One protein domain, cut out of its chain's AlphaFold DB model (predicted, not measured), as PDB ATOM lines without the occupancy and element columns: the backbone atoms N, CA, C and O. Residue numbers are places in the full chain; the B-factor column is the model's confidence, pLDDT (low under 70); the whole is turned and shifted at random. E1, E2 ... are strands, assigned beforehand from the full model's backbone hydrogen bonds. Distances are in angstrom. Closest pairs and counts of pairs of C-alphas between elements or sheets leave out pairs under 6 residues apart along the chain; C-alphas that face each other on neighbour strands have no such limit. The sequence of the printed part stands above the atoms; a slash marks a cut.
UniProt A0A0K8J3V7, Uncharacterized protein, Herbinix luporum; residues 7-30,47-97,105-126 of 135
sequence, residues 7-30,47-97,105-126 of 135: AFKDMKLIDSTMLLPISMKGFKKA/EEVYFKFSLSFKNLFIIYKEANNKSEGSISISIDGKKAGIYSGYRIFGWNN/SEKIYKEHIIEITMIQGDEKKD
ATOM      1  N   ALA A   7      35.079  -7.817 -45.408       70.44
ATOM      2  CA  ALA A   7      35.854  -8.604 -44.457       70.44
ATOM      3  C   ALA A   7      35.756  -8.085 -43.014       70.44
ATOM      4  O   ALA A   7      35.652  -8.904 -42.100       70.44
ATOM      5  N   PHE A   8      35.711  -6.761 -42.811       79.00
ATOM      6  CA  PHE A   8      35.739  -6.125 -41.481       79.00
ATOM      7  C   PHE A   8      34.391  -5.576 -41.012       79.00
ATOM      8  O   PHE A   8      34.327  -4.818 -40.043       79.00
ATOM      9  N   LYS A   9      33.304  -5.945 -41.694       79.31
ATOM     10  CA  LYS A   9      31.958  -5.619 -41.227       79.31
ATOM     11  C   LYS A   9      31.765  -6.164 -39.802       79.31
ATOM     12  O   LYS A   9      32.256  -7.245 -39.490       79.31
ATOM     13  N   ASP A  10      31.061  -5.406 -38.963       87.31
ATOM     14  CA  ASP A  10      30.703  -5.781 -37.588       87.31
ATOM     15  C   ASP A  10      31.897  -5.893 -36.612       87.31
ATOM     16  O   ASP A  10      31.819  -6.617 -35.620       87.31
ATOM     17  N   MET A  11      32.987  -5.154 -36.872       93.62
ATOM     18  CA  MET A  11      34.125  -4.999 -35.951       93.62
ATOM     19  C   MET A  11      33.667  -4.583 -34.549       93.62
ATOM     20  O   MET A  11      32.984  -3.573 -34.374       93.62
ATOM     21  N   LYS A  12      34.095  -5.349 -33.549       96.06
ATOM     22  CA  LYS A  12      33.883  -5.089 -32.125       96.06
ATOM     23  C   LYS A  12      35.211  -4.790 -31.455       96.06
ATOM     24  O   LYS A  12      36.241  -5.321 -31.856       96.06
ATOM     25  N   LEU A  13      35.170  -3.969 -30.416       97.06
ATOM     26  CA  LEU A  13      36.300  -3.738 -29.526       97.06
ATOM     27  C   LEU A  13      36.072  -4.489 -28.218       97.06
ATOM     28  O   LEU A  13      34.960  -4.499 -27.692       97.06
ATOM     29  N   ILE A  14      37.129  -5.101 -27.698       98.00
ATOM     30  CA  ILE A  14      37.151  -5.706 -26.370       98.00
ATOM     31  C   ILE A  14      38.385  -5.218 -25.614       98.00
ATOM     32  O   ILE A  14      39.500  -5.202 -26.141       98.00
ATOM     33  N   ASP A  15      38.166  -4.786 -24.380       98.12
ATOM     34  CA  ASP A  15      39.160  -4.157 -23.520       98.12
ATOM     35  C   ASP A  15      39.234  -4.888 -22.166       98.12
ATOM     36  O   ASP A  15      38.632  -5.957 -21.982       98.12
ATOM     37  N   SER A  16      39.977  -4.340 -21.205       97.75
ATOM     38  CA  SER A  16      40.197  -5.015 -19.924       97.75
ATOM     39  C   SER A  16      38.978  -5.070 -19.002       97.75
ATOM     40  O   SER A  16      39.000  -5.812 -18.013       97.75
ATOM     41  N   THR A  17      37.892  -4.365 -19.324       97.56
ATOM     42  CA  THR A  17      36.626  -4.443 -18.580       97.56
ATOM     43  C   THR A  17      35.796  -5.662 -18.975       97.56
ATOM     44  O   THR A  17      35.101  -6.220 -18.128       97.56
ATOM     45  N   MET A  18      35.906  -6.107 -20.231       97.00
ATOM     46  CA  MET A  18      35.086  -7.184 -20.798       97.00
ATOM     47  C   MET A  18      35.856  -8.493 -21.002       97.00
ATOM     48  O   MET A  18      35.276  -9.570 -20.877       97.00
ATOM     49  N   LEU A  19      37.155  -8.429 -21.316       97.44
ATOM     50  CA  LEU A  19      37.961  -9.621 -21.575       97.44
ATOM     51  C   LEU A  19      38.357 -10.309 -20.264       97.44
ATOM     52  O   LEU A  19      39.029  -9.729 -19.404       97.44
ATOM     53  N   LEU A  20      37.977 -11.581 -20.141       95.25
ATOM     54  CA  LEU A  20      38.372 -12.455 -19.040       95.25
ATOM     55  C   LEU A  20      39.508 -13.387 -19.501       95.25
ATOM     56  O   LEU A  20      39.274 -14.240 -20.359       95.25
ATOM     57  N   PRO A  21      40.745 -13.227 -18.991       96.31
ATOM     58  CA  PRO A  21      41.846 -14.110 -19.355       96.31
ATOM     59  C   PRO A  21      41.606 -15.533 -18.839       96.31
ATOM     60  O   PRO A  21      41.133 -15.720 -17.721       96.31
ATOM     61  N   ILE A  22      42.018 -16.529 -19.625       97.88
ATOM     62  CA  ILE A  22      42.158 -17.919 -19.157       97.88
ATOM     63  C   ILE A  22      43.305 -17.986 -18.149       97.88
ATOM     64  O   ILE A  22      43.193 -18.600 -17.092       97.88
ATOM     65  N   SER A  23      44.420 -17.341 -18.486       97.38
ATOM     66  CA  SER A  23      45.562 -17.174 -17.600       97.38
ATOM     67  C   SER A  23      46.324 -15.908 -17.987       97.38
ATOM     68  O   SER A  23      46.428 -15.553 -19.163       97.38
ATOM     69  N   MET A  24      46.834 -15.183 -16.997       96.81
ATOM     70  CA  MET A  24      47.601 -13.962 -17.224       96.81
ATOM     71  C   MET A  24      48.606 -13.776 -16.092       96.81
ATOM     72  O   MET A  24      48.231 -13.819 -14.920       96.81
ATOM     73  N   LYS A  25      49.870 -13.551 -16.446       96.38
ATOM     74  CA  LYS A  25      50.949 -13.198 -15.520       96.38
ATOM     75  C   LYS A  25      51.835 -12.153 -16.181       96.38
ATOM     76  O   LYS A  25      52.071 -12.203 -17.383       96.38
ATOM     77  N   GLY A  26      52.279 -11.170 -15.410       95.44
ATOM     78  CA  GLY A  26      53.123 -10.090 -15.918       95.44
ATOM     79  C   GLY A  26      52.420  -9.053 -16.790       95.44
ATOM     80  O   GLY A  26      53.079  -8.140 -17.266       95.44
ATOM     81  N   PHE A  27      51.099  -9.118 -16.944       96.62
ATOM     82  CA  PHE A  27      50.277  -7.992 -17.382       96.62
ATOM     83  C   PHE A  27      49.283  -7.639 -16.280       96.62
ATOM     84  O   PHE A  27      48.734  -8.529 -15.628       96.62
ATOM     85  N   LYS A  28      49.023  -6.347 -16.085       96.19
ATOM     86  CA  LYS A  28      48.013  -5.843 -15.146       96.19
ATOM     87  C   LYS A  28      47.070  -4.880 -15.844       96.19
ATOM     88  O   LYS A  28      47.493  -4.117 -16.711       96.19
ATOM     89  N   LYS A  29      45.792  -4.916 -15.460       97.38
ATOM     90  CA  LYS A  29      44.806  -3.935 -15.928       97.38
ATOM     91  C   LYS A  29      45.241  -2.546 -15.465       97.38
ATOM     92  O   LYS A  29      45.670  -2.397 -14.321       97.38
ATOM     93  N   ALA A  30      45.138  -1.553 -16.336       97.00
ATOM     94  CA  ALA A  30      45.533  -0.189 -16.012       97.00
ATOM     95  C   ALA A  30      44.709   0.831 -16.793       97.00
ATOM     96  O   ALA A  30      44.217   0.537 -17.884       97.00
ATOM     97  N   GLU A  47      58.944 -11.546 -13.863       81.62
ATOM     98  CA  GLU A  47      59.936 -12.221 -14.714       81.62
ATOM     99  C   GLU A  47      59.288 -13.081 -15.808       81.62
ATOM    100  O   GLU A  47      59.802 -13.186 -16.918       81.62
ATOM    101  N   GLU A  48      58.133 -13.675 -15.505       89.19
ATOM    102  CA  GLU A  48      57.355 -14.491 -16.434       89.19
ATOM    103  C   GLU A  48      56.145 -13.701 -16.935       89.19
ATOM    104  O   GLU A  48      55.355 -13.185 -16.136       89.19
ATOM    105  N   VAL A  49      55.999 -13.613 -18.259       93.88
ATOM    106  CA  VAL A  49      55.010 -12.745 -18.898       93.88
ATOM    107  C   VAL A  49      54.240 -13.517 -19.953       93.88
ATOM    108  O   VAL A  49      54.778 -13.866 -21.007       93.88
ATOM    109  N   TYR A  50      52.964 -13.746 -19.676       95.69
ATOM    110  CA  TYR A  50      52.038 -14.335 -20.625       95.69
ATOM    111  C   TYR A  50      50.627 -13.787 -20.435       95.69
ATOM    112  O   TYR A  50      50.206 -13.419 -19.336       95.69
ATOM    113  N   PHE A  51      49.862 -13.791 -21.516       98.00
ATOM    114  CA  PHE A  51      48.449 -13.459 -21.505       98.00
ATOM    115  C   PHE A  51      47.731 -14.382 -22.484       98.00
ATOM    116  O   PHE A  51      47.970 -14.340 -23.690       98.00
ATOM    117  N   LYS A  52      46.871 -15.242 -21.938       98.62
ATOM    118  CA  LYS A  52      46.088 -16.227 -22.672       98.62
ATOM    119  C   LYS A  52      44.597 -15.979 -22.508       98.62
ATOM    120  O   LYS A  52      44.109 -15.821 -21.387       98.62
ATOM    121  N   PHE A  53      43.858 -16.003 -23.609       98.69
ATOM    122  CA  PHE A  53      42.399 -15.889 -23.608       98.69
ATOM    123  C   PHE A  53      41.775 -16.635 -24.792       98.69
ATOM    124  O   PHE A  53      42.477 -17.029 -25.723       98.69
ATOM    125  N   SER A  54      40.459 -16.847 -24.725       98.44
ATOM    126  CA  SER A  54      39.656 -17.375 -25.831       98.44
ATOM    127  C   SER A  54      38.783 -16.268 -26.411       98.44
ATOM    128  O   SER A  54      38.252 -15.445 -25.660       98.44
ATOM    129  N   LEU A  55      38.633 -16.238 -27.733       98.06
ATOM    130  CA  LEU A  55      37.713 -15.336 -28.422       98.06
ATOM    131  C   LEU A  55      37.275 -15.956 -29.749       98.06
ATOM    132  O   LEU A  55      38.090 -16.540 -30.462       98.06
ATOM    133  N   SER A  56      36.001 -15.791 -30.103       97.75
ATOM    134  CA  SER A  56      35.494 -16.210 -31.410       97.75
ATOM    135  C   SER A  56      35.572 -15.073 -32.418       97.75
ATOM    136  O   SER A  56      35.043 -13.991 -32.168       97.75
ATOM    137  N   PHE A  57      36.237 -15.317 -33.542       97.12
ATOM    138  CA  PHE A  57      36.433 -14.347 -34.616       97.12
ATOM    139  C   PHE A  57      36.856 -15.050 -35.909       97.12
ATOM    140  O   PHE A  57      37.183 -16.235 -35.922       97.12
ATOM    141  N   LYS A  58      36.848 -14.303 -37.008       96.56
ATOM    142  CA  LYS A  58      37.577 -14.608 -38.246       96.56
ATOM    143  C   LYS A  58      38.703 -13.596 -38.487       96.56
ATOM    144  O   LYS A  58      39.679 -13.935 -39.142       96.56
ATOM    145  N   ASN A  59      38.603 -12.381 -37.935       97.06
ATOM    146  CA  ASN A  59      39.660 -11.373 -37.942       97.06
ATOM    147  C   ASN A  59      39.976 -10.901 -36.523       97.06
ATOM    148  O   ASN A  59      39.063 -10.613 -35.752       97.06
ATOM    149  N   LEU A  60      41.262 -10.744 -36.211       98.25
ATOM    150  CA  LEU A  60      41.730 -10.177 -34.947       98.25
ATOM    151  C   LEU A  60      42.705  -9.040 -35.216       98.25
ATOM    152  O   LEU A  60      43.660  -9.195 -35.979       98.25
ATOM    153  N   PHE A  61      42.494  -7.925 -34.535       98.50
ATOM    154  CA  PHE A  61      43.404  -6.799 -34.443       98.50
ATOM    155  C   PHE A  61      43.896  -6.663 -33.010       98.50
ATOM    156  O   PHE A  61      43.117  -6.770 -32.064       98.50
ATOM    157  N   ILE A  62      45.173  -6.340 -32.858       98.69
ATOM    158  CA  ILE A  62      45.694  -5.780 -31.616       98.69
ATOM    159  C   ILE A  62      45.740  -4.264 -31.744       98.69
ATOM    160  O   ILE A  62      46.133  -3.737 -32.788       98.69
ATOM    161  N   ILE A  63      45.358  -3.574 -30.674       98.69
ATOM    162  CA  ILE A  63      45.547  -2.139 -30.515       98.69
ATOM    163  C   ILE A  63      46.511  -1.949 -29.349       98.69
ATOM    164  O   ILE A  63      46.238  -2.389 -28.233       98.69
ATOM    165  N   TYR A  64      47.662  -1.338 -29.608       98.62
ATOM    166  CA  TYR A  64      48.720  -1.136 -28.618       98.62
ATOM    167  C   TYR A  64      49.323   0.264 -28.753       98.62
ATOM    168  O   TYR A  64      49.116   0.949 -29.757       98.62
ATOM    169  N   LYS A  65      50.039   0.705 -27.718       98.19
ATOM    170  CA  LYS A  65      50.715   2.005 -27.696       98.19
ATOM    171  C   LYS A  65      52.060   1.910 -28.423       98.19
ATOM    172  O   LYS A  65      52.869   1.051 -28.083       98.19
ATOM    173  N   GLU A  66      52.327   2.817 -29.360       97.62
ATOM    174  CA  GLU A  66      53.671   3.027 -29.917       97.62
ATOM    175  C   GLU A  66      54.308   4.303 -29.351       97.62
ATOM    176  O   GLU A  66      53.695   5.371 -29.331       97.62
ATOM    177  N   ALA A  67      55.567   4.216 -28.921       97.88
ATOM    178  CA  ALA A  67      56.327   5.343 -28.389       97.88
ATOM    179  C   ALA A  67      57.783   5.340 -28.872       97.88
ATOM    180  O   ALA A  67      58.391   4.291 -29.098       97.88
ATOM    181  N   ASN A  68      58.387   6.525 -28.977       97.88
ATOM    182  CA  ASN A  68      59.827   6.677 -29.177       97.88
ATOM    183  C   ASN A  68      60.585   6.532 -27.844       97.88
ATOM    184  O   ASN A  68      61.255   7.452 -27.378       97.88
ATOM    185  N   ASN A  69      60.436   5.373 -27.204       97.06
ATOM    186  CA  ASN A  69      61.120   5.023 -25.965       97.06
ATOM    187  C   ASN A  69      61.728   3.621 -26.092       97.06
ATOM    188  O   ASN A  69      61.016   2.651 -26.326       97.06
ATOM    189  N   LYS A  70      63.050   3.507 -25.928       96.31
ATOM    190  CA  LYS A  70      63.774   2.229 -26.059       96.31
ATOM    191  C   LYS A  70      63.474   1.231 -24.934       96.31
ATOM    192  O   LYS A  70      63.849   0.066 -25.063       96.31
ATOM    193  N   SER A  71      62.826   1.679 -23.859       96.31
ATOM    194  CA  SER A  71      62.292   0.800 -22.815       96.31
ATOM    195  C   SER A  71      61.033   0.056 -23.257       96.31
ATOM    196  O   SER A  71      60.678  -0.912 -22.599       96.31
ATOM    197  N   GLU A  72      60.384   0.449 -24.360       97.50
ATOM    198  CA  GLU A  72      59.285  -0.323 -24.948       97.50
ATOM    199  C   GLU A  72      59.838  -1.567 -25.654       97.50
ATOM    200  O   GLU A  72      60.759  -1.502 -26.476       97.50
ATOM    201  N   GLY A  73      59.274  -2.714 -25.309       97.12
ATOM    202  CA  GLY A  73      59.639  -4.017 -25.831       97.12
ATOM    203  C   GLY A  73      58.725  -4.467 -26.953       97.12
ATOM    204  O   GLY A  73      57.950  -3.702 -27.534       97.12
ATOM    205  N   SER A  74      58.829  -5.752 -27.259       98.31
ATOM    206  CA  SER A  74      58.024  -6.400 -28.278       98.31
ATOM    207  C   SER A  74      57.358  -7.649 -27.726       98.31
ATOM    208  O   SER A  74      57.947  -8.407 -26.953       98.31
ATOM    209  N   ILE A  75      56.134  -7.887 -28.177       98.44
ATOM    210  CA  ILE A  75      55.379  -9.099 -27.875       98.44
ATOM    211  C   ILE A  75      55.322 -10.011 -29.095       98.44
ATOM    212  O   ILE A  75      55.309  -9.542 -30.234       98.44
ATOM    213  N   SER A  76      55.245 -11.316 -28.859       98.50
ATOM    214  CA  SER A  76      54.827 -12.308 -29.844       98.50
ATOM    215  C   SER A  76      53.377 -12.681 -29.572       98.50
ATOM    216  O   SER A  76      53.012 -12.920 -28.423       98.50
ATOM    217  N   ILE A  77      52.564 -12.773 -30.623       98.75
ATOM    218  CA  ILE A  77      51.198 -13.296 -30.536       98.75
ATOM    219  C   ILE A  77      51.132 -14.612 -31.300       98.75
ATOM    220  O   ILE A  77      51.624 -14.702 -32.427       98.75
ATOM    221  N   SER A  78      50.501 -15.610 -30.695       98.69
ATOM    222  CA  SER A  78      50.176 -16.896 -31.300       98.69
ATOM    223  C   SER A  78      48.667 -17.129 -31.259       98.69
ATOM    224  O   SER A  78      48.011 -16.774 -30.282       98.69
ATOM    225  N   ILE A  79      48.131 -17.735 -32.318       98.50
ATOM    226  CA  ILE A  79      46.723 -18.123 -32.454       98.50
ATOM    227  C   ILE A  79      46.681 -19.631 -32.684       98.50
ATOM    228  O   ILE A  79      47.350 -20.137 -33.587       98.50
ATOM    229  N   ASP A  80      45.945 -20.357 -31.845       98.25
ATOM    230  CA  ASP A  80      45.856 -21.825 -31.866       98.25
ATOM    231  C   ASP A  80      47.245 -22.506 -31.874       98.25
ATOM    232  O   ASP A  80      47.505 -23.451 -32.622       98.25
ATOM    233  N   GLY A  81      48.178 -21.971 -31.077       97.88
ATOM    234  CA  GLY A  81      49.556 -22.465 -30.958       97.88
ATOM    235  C   GLY A  81      50.485 -22.114 -32.129       97.88
ATOM    236  O   GLY A  81      51.658 -22.485 -32.108       97.88
ATOM    237  N   LYS A  82      50.008 -21.385 -33.147       98.25
ATOM    238  CA  LYS A  82      50.822 -20.931 -34.286       98.25
ATOM    239  C   LYS A  82      51.157 -19.453 -34.150       98.25
ATOM    240  O   LYS A  82      50.265 -18.629 -33.969       98.25
ATOM    241  N   LYS A  83      52.437 -19.108 -34.292       98.19
ATOM    242  CA  LYS A  83      52.900 -17.716 -34.245       98.19
ATOM    243  C   LYS A  83      52.242 -16.889 -35.353       98.19
ATOM    244  O   LYS A  83      52.419 -17.190 -36.530       98.19
ATOM    245  N   ALA A  84      51.526 -15.840 -34.962       97.81
ATOM    246  CA  ALA A  84      50.837 -14.917 -35.856       97.81
ATOM    247  C   ALA A  84      51.691 -13.683 -36.186       97.81
ATOM    248  O   ALA A  84      51.701 -13.221 -37.322       97.81
ATOM    249  N   GLY A  85      52.464 -13.173 -35.221       97.88
ATOM    250  CA  GLY A  85      53.303 -12.000 -35.455       97.88
ATOM    251  C   GLY A  85      54.109 -11.552 -34.244       97.88
ATOM    252  O   GLY A  85      53.945 -12.074 -33.143       97.88
ATOM    253  N   ILE A  86      54.992 -10.577 -34.476       98.56
ATOM    254  CA  ILE A  86      55.684  -9.809 -33.437       98.56
ATOM    255  C   ILE A  86      55.288  -8.342 -33.587       98.56
ATOM    256  O   ILE A  86      55.298  -7.814 -34.700       98.56
ATOM    257  N   TYR A  87      54.988  -7.686 -32.469       98.56
ATOM    258  CA  TYR A  87      54.575  -6.284 -32.418       98.56
ATOM    259  C   TYR A  87      55.454  -5.538 -31.424       98.56
ATOM    260  O   TYR A  87      55.584  -5.967 -30.281       98.56
ATOM    261  N   SER A  88      56.074  -4.444 -31.866       98.25
ATOM    262  CA  SER A  88      56.988  -3.643 -31.050       98.25
ATOM    263  C   SER A  88      56.310  -2.359 -30.597       98.25
ATOM    264  O   SER A  88      55.775  -1.632 -31.432       98.25
ATOM    265  N   GLY A  89      56.367  -2.071 -29.295       98.06
ATOM    266  CA  GLY A  89      55.924  -0.795 -28.733       98.06
ATOM    267  C   GLY A  89      56.884   0.355 -29.054       98.06
ATOM    268  O   GLY A  89      56.502   1.521 -28.963       98.06
ATOM    269  N   TYR A  90      58.116   0.060 -29.485       98.12
ATOM    270  CA  TYR A  90      59.087   1.073 -29.888       98.12
ATOM    271  C   TYR A  90      58.926   1.476 -31.360       98.12
ATOM    272  O   TYR A  90      58.966   0.647 -32.276       98.12
ATOM    273  N   ARG A  91      58.848   2.786 -31.616       97.38
ATOM    274  CA  ARG A  91      58.942   3.361 -32.963       97.38
ATOM    275  C   ARG A  91      59.626   4.725 -32.921       97.38
ATOM    276  O   ARG A  91      59.234   5.575 -32.133       97.38
ATOM    277  N   ILE A  92      60.571   4.978 -33.835       96.56
ATOM    278  CA  ILE A  92      61.313   6.259 -33.932       96.56
ATOM    279  C   ILE A  92      60.376   7.478 -34.014       96.56
ATOM    280  O   ILE A  92      60.669   8.521 -33.442       96.56
ATOM    281  N   PHE A  93      59.237   7.338 -34.695       94.06
ATOM    282  CA  PHE A  93      58.221   8.387 -34.835       94.06
ATOM    283  C   PHE A  93      56.978   8.147 -33.964       94.06
ATOM    284  O   PHE A  93      55.916   8.680 -34.266       94.06
ATOM    285  N   GLY A  94      57.077   7.309 -32.928       94.25
ATOM    286  CA  GLY A  94      55.983   7.048 -31.993       94.25
ATOM    287  C   GLY A  94      55.873   8.145 -30.936       94.25
ATOM    288  O   GLY A  94      56.884   8.624 -30.421       94.25
ATOM    289  N   TRP A  95      54.650   8.519 -30.581       95.06
ATOM    290  CA  TRP A  95      54.363   9.628 -29.659       95.06
ATOM    291  C   TRP A  95      53.346   9.233 -28.580       95.06
ATOM    292  O   TRP A  95      52.509  10.031 -28.179       95.06
ATOM    293  N   ASN A  96      53.449   7.991 -28.088       95.69
ATOM    294  CA  ASN A  96      52.469   7.341 -27.207       95.69
ATOM    295  C   ASN A  96      51.091   7.168 -27.865       95.69
ATOM    296  O   ASN A  96      50.071   7.135 -27.184       95.69
ATOM    297  N   ASN A  97      51.059   7.047 -29.191       95.69
ATOM    298  CA  ASN A  97      49.826   6.958 -29.956       95.69
ATOM    299  C   ASN A  97      49.304   5.516 -30.032       95.69
ATOM    300  O   ASN A  97      50.098   4.568 -30.039       95.69
ATOM    301  N   SER A 105      43.521 -13.198 -39.928       95.69
ATOM    302  CA  SER A 105      42.397 -13.102 -40.852       95.69
ATOM    303  C   SER A 105      42.189 -14.446 -41.541       95.69
ATOM    304  O   SER A 105      43.120 -15.004 -42.119       95.69
ATOM    305  N   GLU A 106      40.967 -14.954 -41.470       92.69
ATOM    306  CA  GLU A 106      40.520 -16.204 -42.075       92.69
ATOM    307  C   GLU A 106      39.101 -16.047 -42.630       92.69
ATOM    308  O   GLU A 106      38.419 -15.039 -42.435       92.69
ATOM    309  N   LYS A 107      38.621 -17.075 -43.335       89.81
ATOM    310  CA  LYS A 107      37.256 -17.084 -43.887       89.81
ATOM    311  C   LYS A 107      36.190 -17.519 -42.883       89.81
ATOM    312  O   LYS A 107      35.028 -17.146 -43.031       89.81
ATOM    313  N   ILE A 108      36.562 -18.351 -41.912       92.25
ATOM    314  CA  ILE A 108      35.622 -19.036 -41.020       92.25
ATOM    315  C   ILE A 108      35.663 -18.371 -39.648       92.25
ATOM    316  O   ILE A 108      36.722 -18.291 -39.037       92.25
ATOM    317  N   TYR A 109      34.497 -17.942 -39.164       95.19
ATOM    318  CA  TYR A 109      34.332 -17.483 -37.788       95.19
ATOM    319  C   TYR A 109      34.297 -18.693 -36.857       95.19
ATOM    320  O   TYR A 109      33.413 -19.546 -36.983       95.19
ATOM    321  N   LYS A 110      35.246 -18.778 -35.929       97.50
ATOM    322  CA  LYS A 110      35.310 -19.850 -34.929       97.50
ATOM    323  C   LYS A 110      35.986 -19.355 -33.656       97.50
ATOM    324  O   LYS A 110      36.543 -18.263 -33.634       97.50
ATOM    325  N   GLU A 111      35.919 -20.162 -32.605       98.31
ATOM    326  CA  GLU A 111      36.681 -19.922 -31.382       98.31
ATOM    327  C   GLU A 111      38.176 -20.168 -31.619       98.31
ATOM    328  O   GLU A 111      38.558 -21.134 -32.286       98.31
ATOM    329  N   HIS A 112      39.002 -19.287 -31.061       98.56
ATOM    330  CA  HIS A 112      40.454 -19.354 -31.109       98.56
ATOM    331  C   HIS A 112      41.054 -19.165 -29.721       98.56
ATOM    332  O   HIS A 112      40.532 -18.402 -28.906       98.56
ATOM    333  N   ILE A 113      42.209 -19.788 -29.495       98.69
ATOM    334  CA  ILE A 113      43.051 -19.508 -28.330       98.69
ATOM    335  C   ILE A 113      44.153 -18.534 -28.731       98.69
ATOM    336  O   ILE A 113      44.961 -18.832 -29.612       98.69
ATOM    337  N   ILE A 114      44.201 -17.392 -28.051       98.75
ATOM    338  CA  ILE A 114      45.230 -16.370 -28.229       98.75
ATOM    339  C   ILE A 114      46.221 -16.478 -27.080       98.75
ATOM    340  O   ILE A 114      45.821 -16.528 -25.916       98.75
ATOM    341  N   GLU A 115      47.508 -16.471 -27.404       98.69
ATOM    342  CA  GLU A 115      48.603 -16.414 -26.439       98.69
ATOM    343  C   GLU A 115      49.545 -15.269 -26.803       98.69
ATOM    344  O   GLU A 115      49.989 -15.150 -27.945       98.69
ATOM    345  N   ILE A 116      49.844 -14.424 -25.822       98.62
ATOM    346  CA  ILE A 116      50.750 -13.288 -25.951       98.62
ATOM    347  C   ILE A 116      51.886 -13.473 -24.958       98.62
ATOM    348  O   ILE A 116      51.635 -13.724 -23.780       98.62
ATOM    349  N   THR A 117      53.120 -13.313 -25.418       97.88
ATOM    350  CA  THR A 117      54.330 -13.349 -24.587       97.88
ATOM    351  C   THR A 117      55.265 -12.211 -24.975       97.88
ATOM    352  O   THR A 117      55.185 -11.698 -26.091       97.88
ATOM    353  N   MET A 118      56.172 -11.809 -24.083       97.06
ATOM    354  CA  MET A 118      57.300 -10.957 -24.487       97.06
ATOM    355  C   MET A 118      58.257 -11.769 -25.368       97.06
ATOM    356  O   MET A 118      58.418 -12.975 -25.165       97.06
ATOM    357  N   ILE A 119      58.892 -11.131 -26.354       97.12
ATOM    358  CA  ILE A 119      59.970 -11.791 -27.101       97.12
ATOM    359  C   ILE A 119      61.204 -11.976 -26.211       97.12
ATOM    360  O   ILE A 119      61.408 -11.232 -25.251       97.12
ATOM    361  N   GLN A 120      62.053 -12.937 -26.579       95.19
ATOM    362  CA  GLN A 120      63.312 -13.172 -25.882       95.19
ATOM    363  C   GLN A 120      64.181 -11.902 -25.859       95.19
ATOM    364  O   GLN A 120      64.446 -11.319 -26.912       95.19
ATOM    365  N   GLY A 121      64.643 -11.503 -24.675       94.00
ATOM    366  CA  GLY A 121      65.452 -10.301 -24.443       94.00
ATOM    367  C   GLY A 121      64.655  -9.028 -24.125       94.00
ATOM    368  O   GLY A 121      65.250  -8.038 -23.695       94.00
ATOM    369  N   ASP A 122      63.330  -9.045 -24.298       95.38
ATOM    370  CA  ASP A 122      62.438  -7.925 -23.977       95.38
ATOM    371  C   ASP A 122      61.603  -8.187 -22.708       95.38
ATOM    372  O   ASP A 122      60.719  -7.405 -22.379       95.38
ATOM    373  N   GLU A 123      61.874  -9.244 -21.937       92.69
ATOM    374  CA  GLU A 123      61.055  -9.665 -20.787       92.69
ATOM    375  C   GLU A 123      60.950  -8.595 -19.685       92.69
ATOM    376  O   GLU A 123      59.973  -8.558 -18.936       92.69
ATOM    377  N   LYS A 124      61.945  -7.704 -19.601       92.31
ATOM    378  CA  LYS A 124      62.003  -6.584 -18.645       92.31
ATOM    379  C   LYS A 124      61.611  -5.232 -19.245       92.31
ATOM    380  O   LYS A 124      61.775  -4.210 -18.588       92.31
ATOM    381  N   LYS A 125      61.146  -5.210 -20.492       95.62
ATOM    382  CA  LYS A 125      60.719  -3.988 -21.176       95.62
ATOM    383  C   LYS A 125      59.224  -3.760 -21.038       95.62
ATOM    384  O   LYS A 125      58.460  -4.704 -20.856       95.62
ATOM    385  N   ASP A 126      58.823  -2.505 -21.172       96.38
ATOM    386  CA  ASP A 126      57.431  -2.084 -21.153       96.38
ATOM    387  C   ASP A 126      56.676  -2.591 -22.381       96.38
ATOM    388  O   ASP A 126      57.230  -2.745 -23.467       96.38
TER     389      ASP A 126
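What this domain is: This is residues 7 to 30, 47 to 97 and 105 to 126 of the 135 residues of an uncharacterized protein of Herbinix luporum (UniProt A0A0K8J3V7). Picture one twisted sheet folded over on itself: the two long strands E4 and E8 bend sharply at one end, and E4 makes a U, its later part folding back opposite the wall made by its early part with E8, E5 and E6. E2 adds a short edge strand to this wall beside the start of E4 and turns through a tight corner into E3, while E1 lies near E4 and E7 is a short strip beside the end of E4. The printed part has 97 residues with no named helix and eight named strands, E1 to E8 in order along the chain, and its class is all strand. Six strands make a branched sheet whose neighbour pairs are antiparallel. The whole is compact and rounded, with a radius of gyration of the C-alphas of 14.1 A and spans of 38 by 29 by 27 A.

Where its parts are: Find C-alpha 50 at (52.038, -14.335, -20.625); there E4 begins, residues 50 to 67, 21.6 A from first to last C-alpha, with a bend of 145 degrees at residue 54. E8, residues 105 to 118, spans 22.2 A, bends by 149 degrees at residue 108 and ends at C-alpha 118, (57.300, -10.957, -24.487). E5 is residues 74 to 79, 16.8 A, and E6 is residues 82 to 88, 18.6 A. The short strands are E1, residues 12 to 14, starting at (33.883, -5.089, -32.125); E2, residues 23 to 25; E3, residues 27 to 30; and E7, residues 95 to 97.

How they stand to each other: Start at E4, which has three neighbours in staggered pairing. E8 lies on one side of it, beside residues 50 to 59; look for N 51 and O 116, 2.9 A, within hydrogen-bond range. E2 lies on the other side, beside residues 50 to 52, with N 52 and O 23 at 2.8 A. E7 pairs with E4 at residues 66 to 67, where N 66 and O 97 are 2.9 A apart. E4 lies on one side of E8 and E5 on the other side, with N 76 and O 117 at 2.8 A; edge strand E6 is the antiparallel neighbour of E5 and forms a hairpin with it, where N 79 and O 82 are 2.8 A apart. E2 runs on into E3 at 87 degrees. E1 and E3 pair with no named strand; E1 and E4 are near each other, with 7 pairs of C-alphas within 10 A, and E1 and E3 are apart.

The domain as a whole: The two farthest C-alphas, those of Lys 9 and Glu 47, are 39.1 A apart. Residues 31 to 46 are not printed, a gap of 18.8 A from C-alpha 30 to C-alpha 47; nor are residues 98 to 104, a gap of 24.0 A from C-alpha 97 to C-alpha 105. Of the links printed whole, none is long. The mean pLDDT of the printed part is 96.0, and no printed residue is under 70.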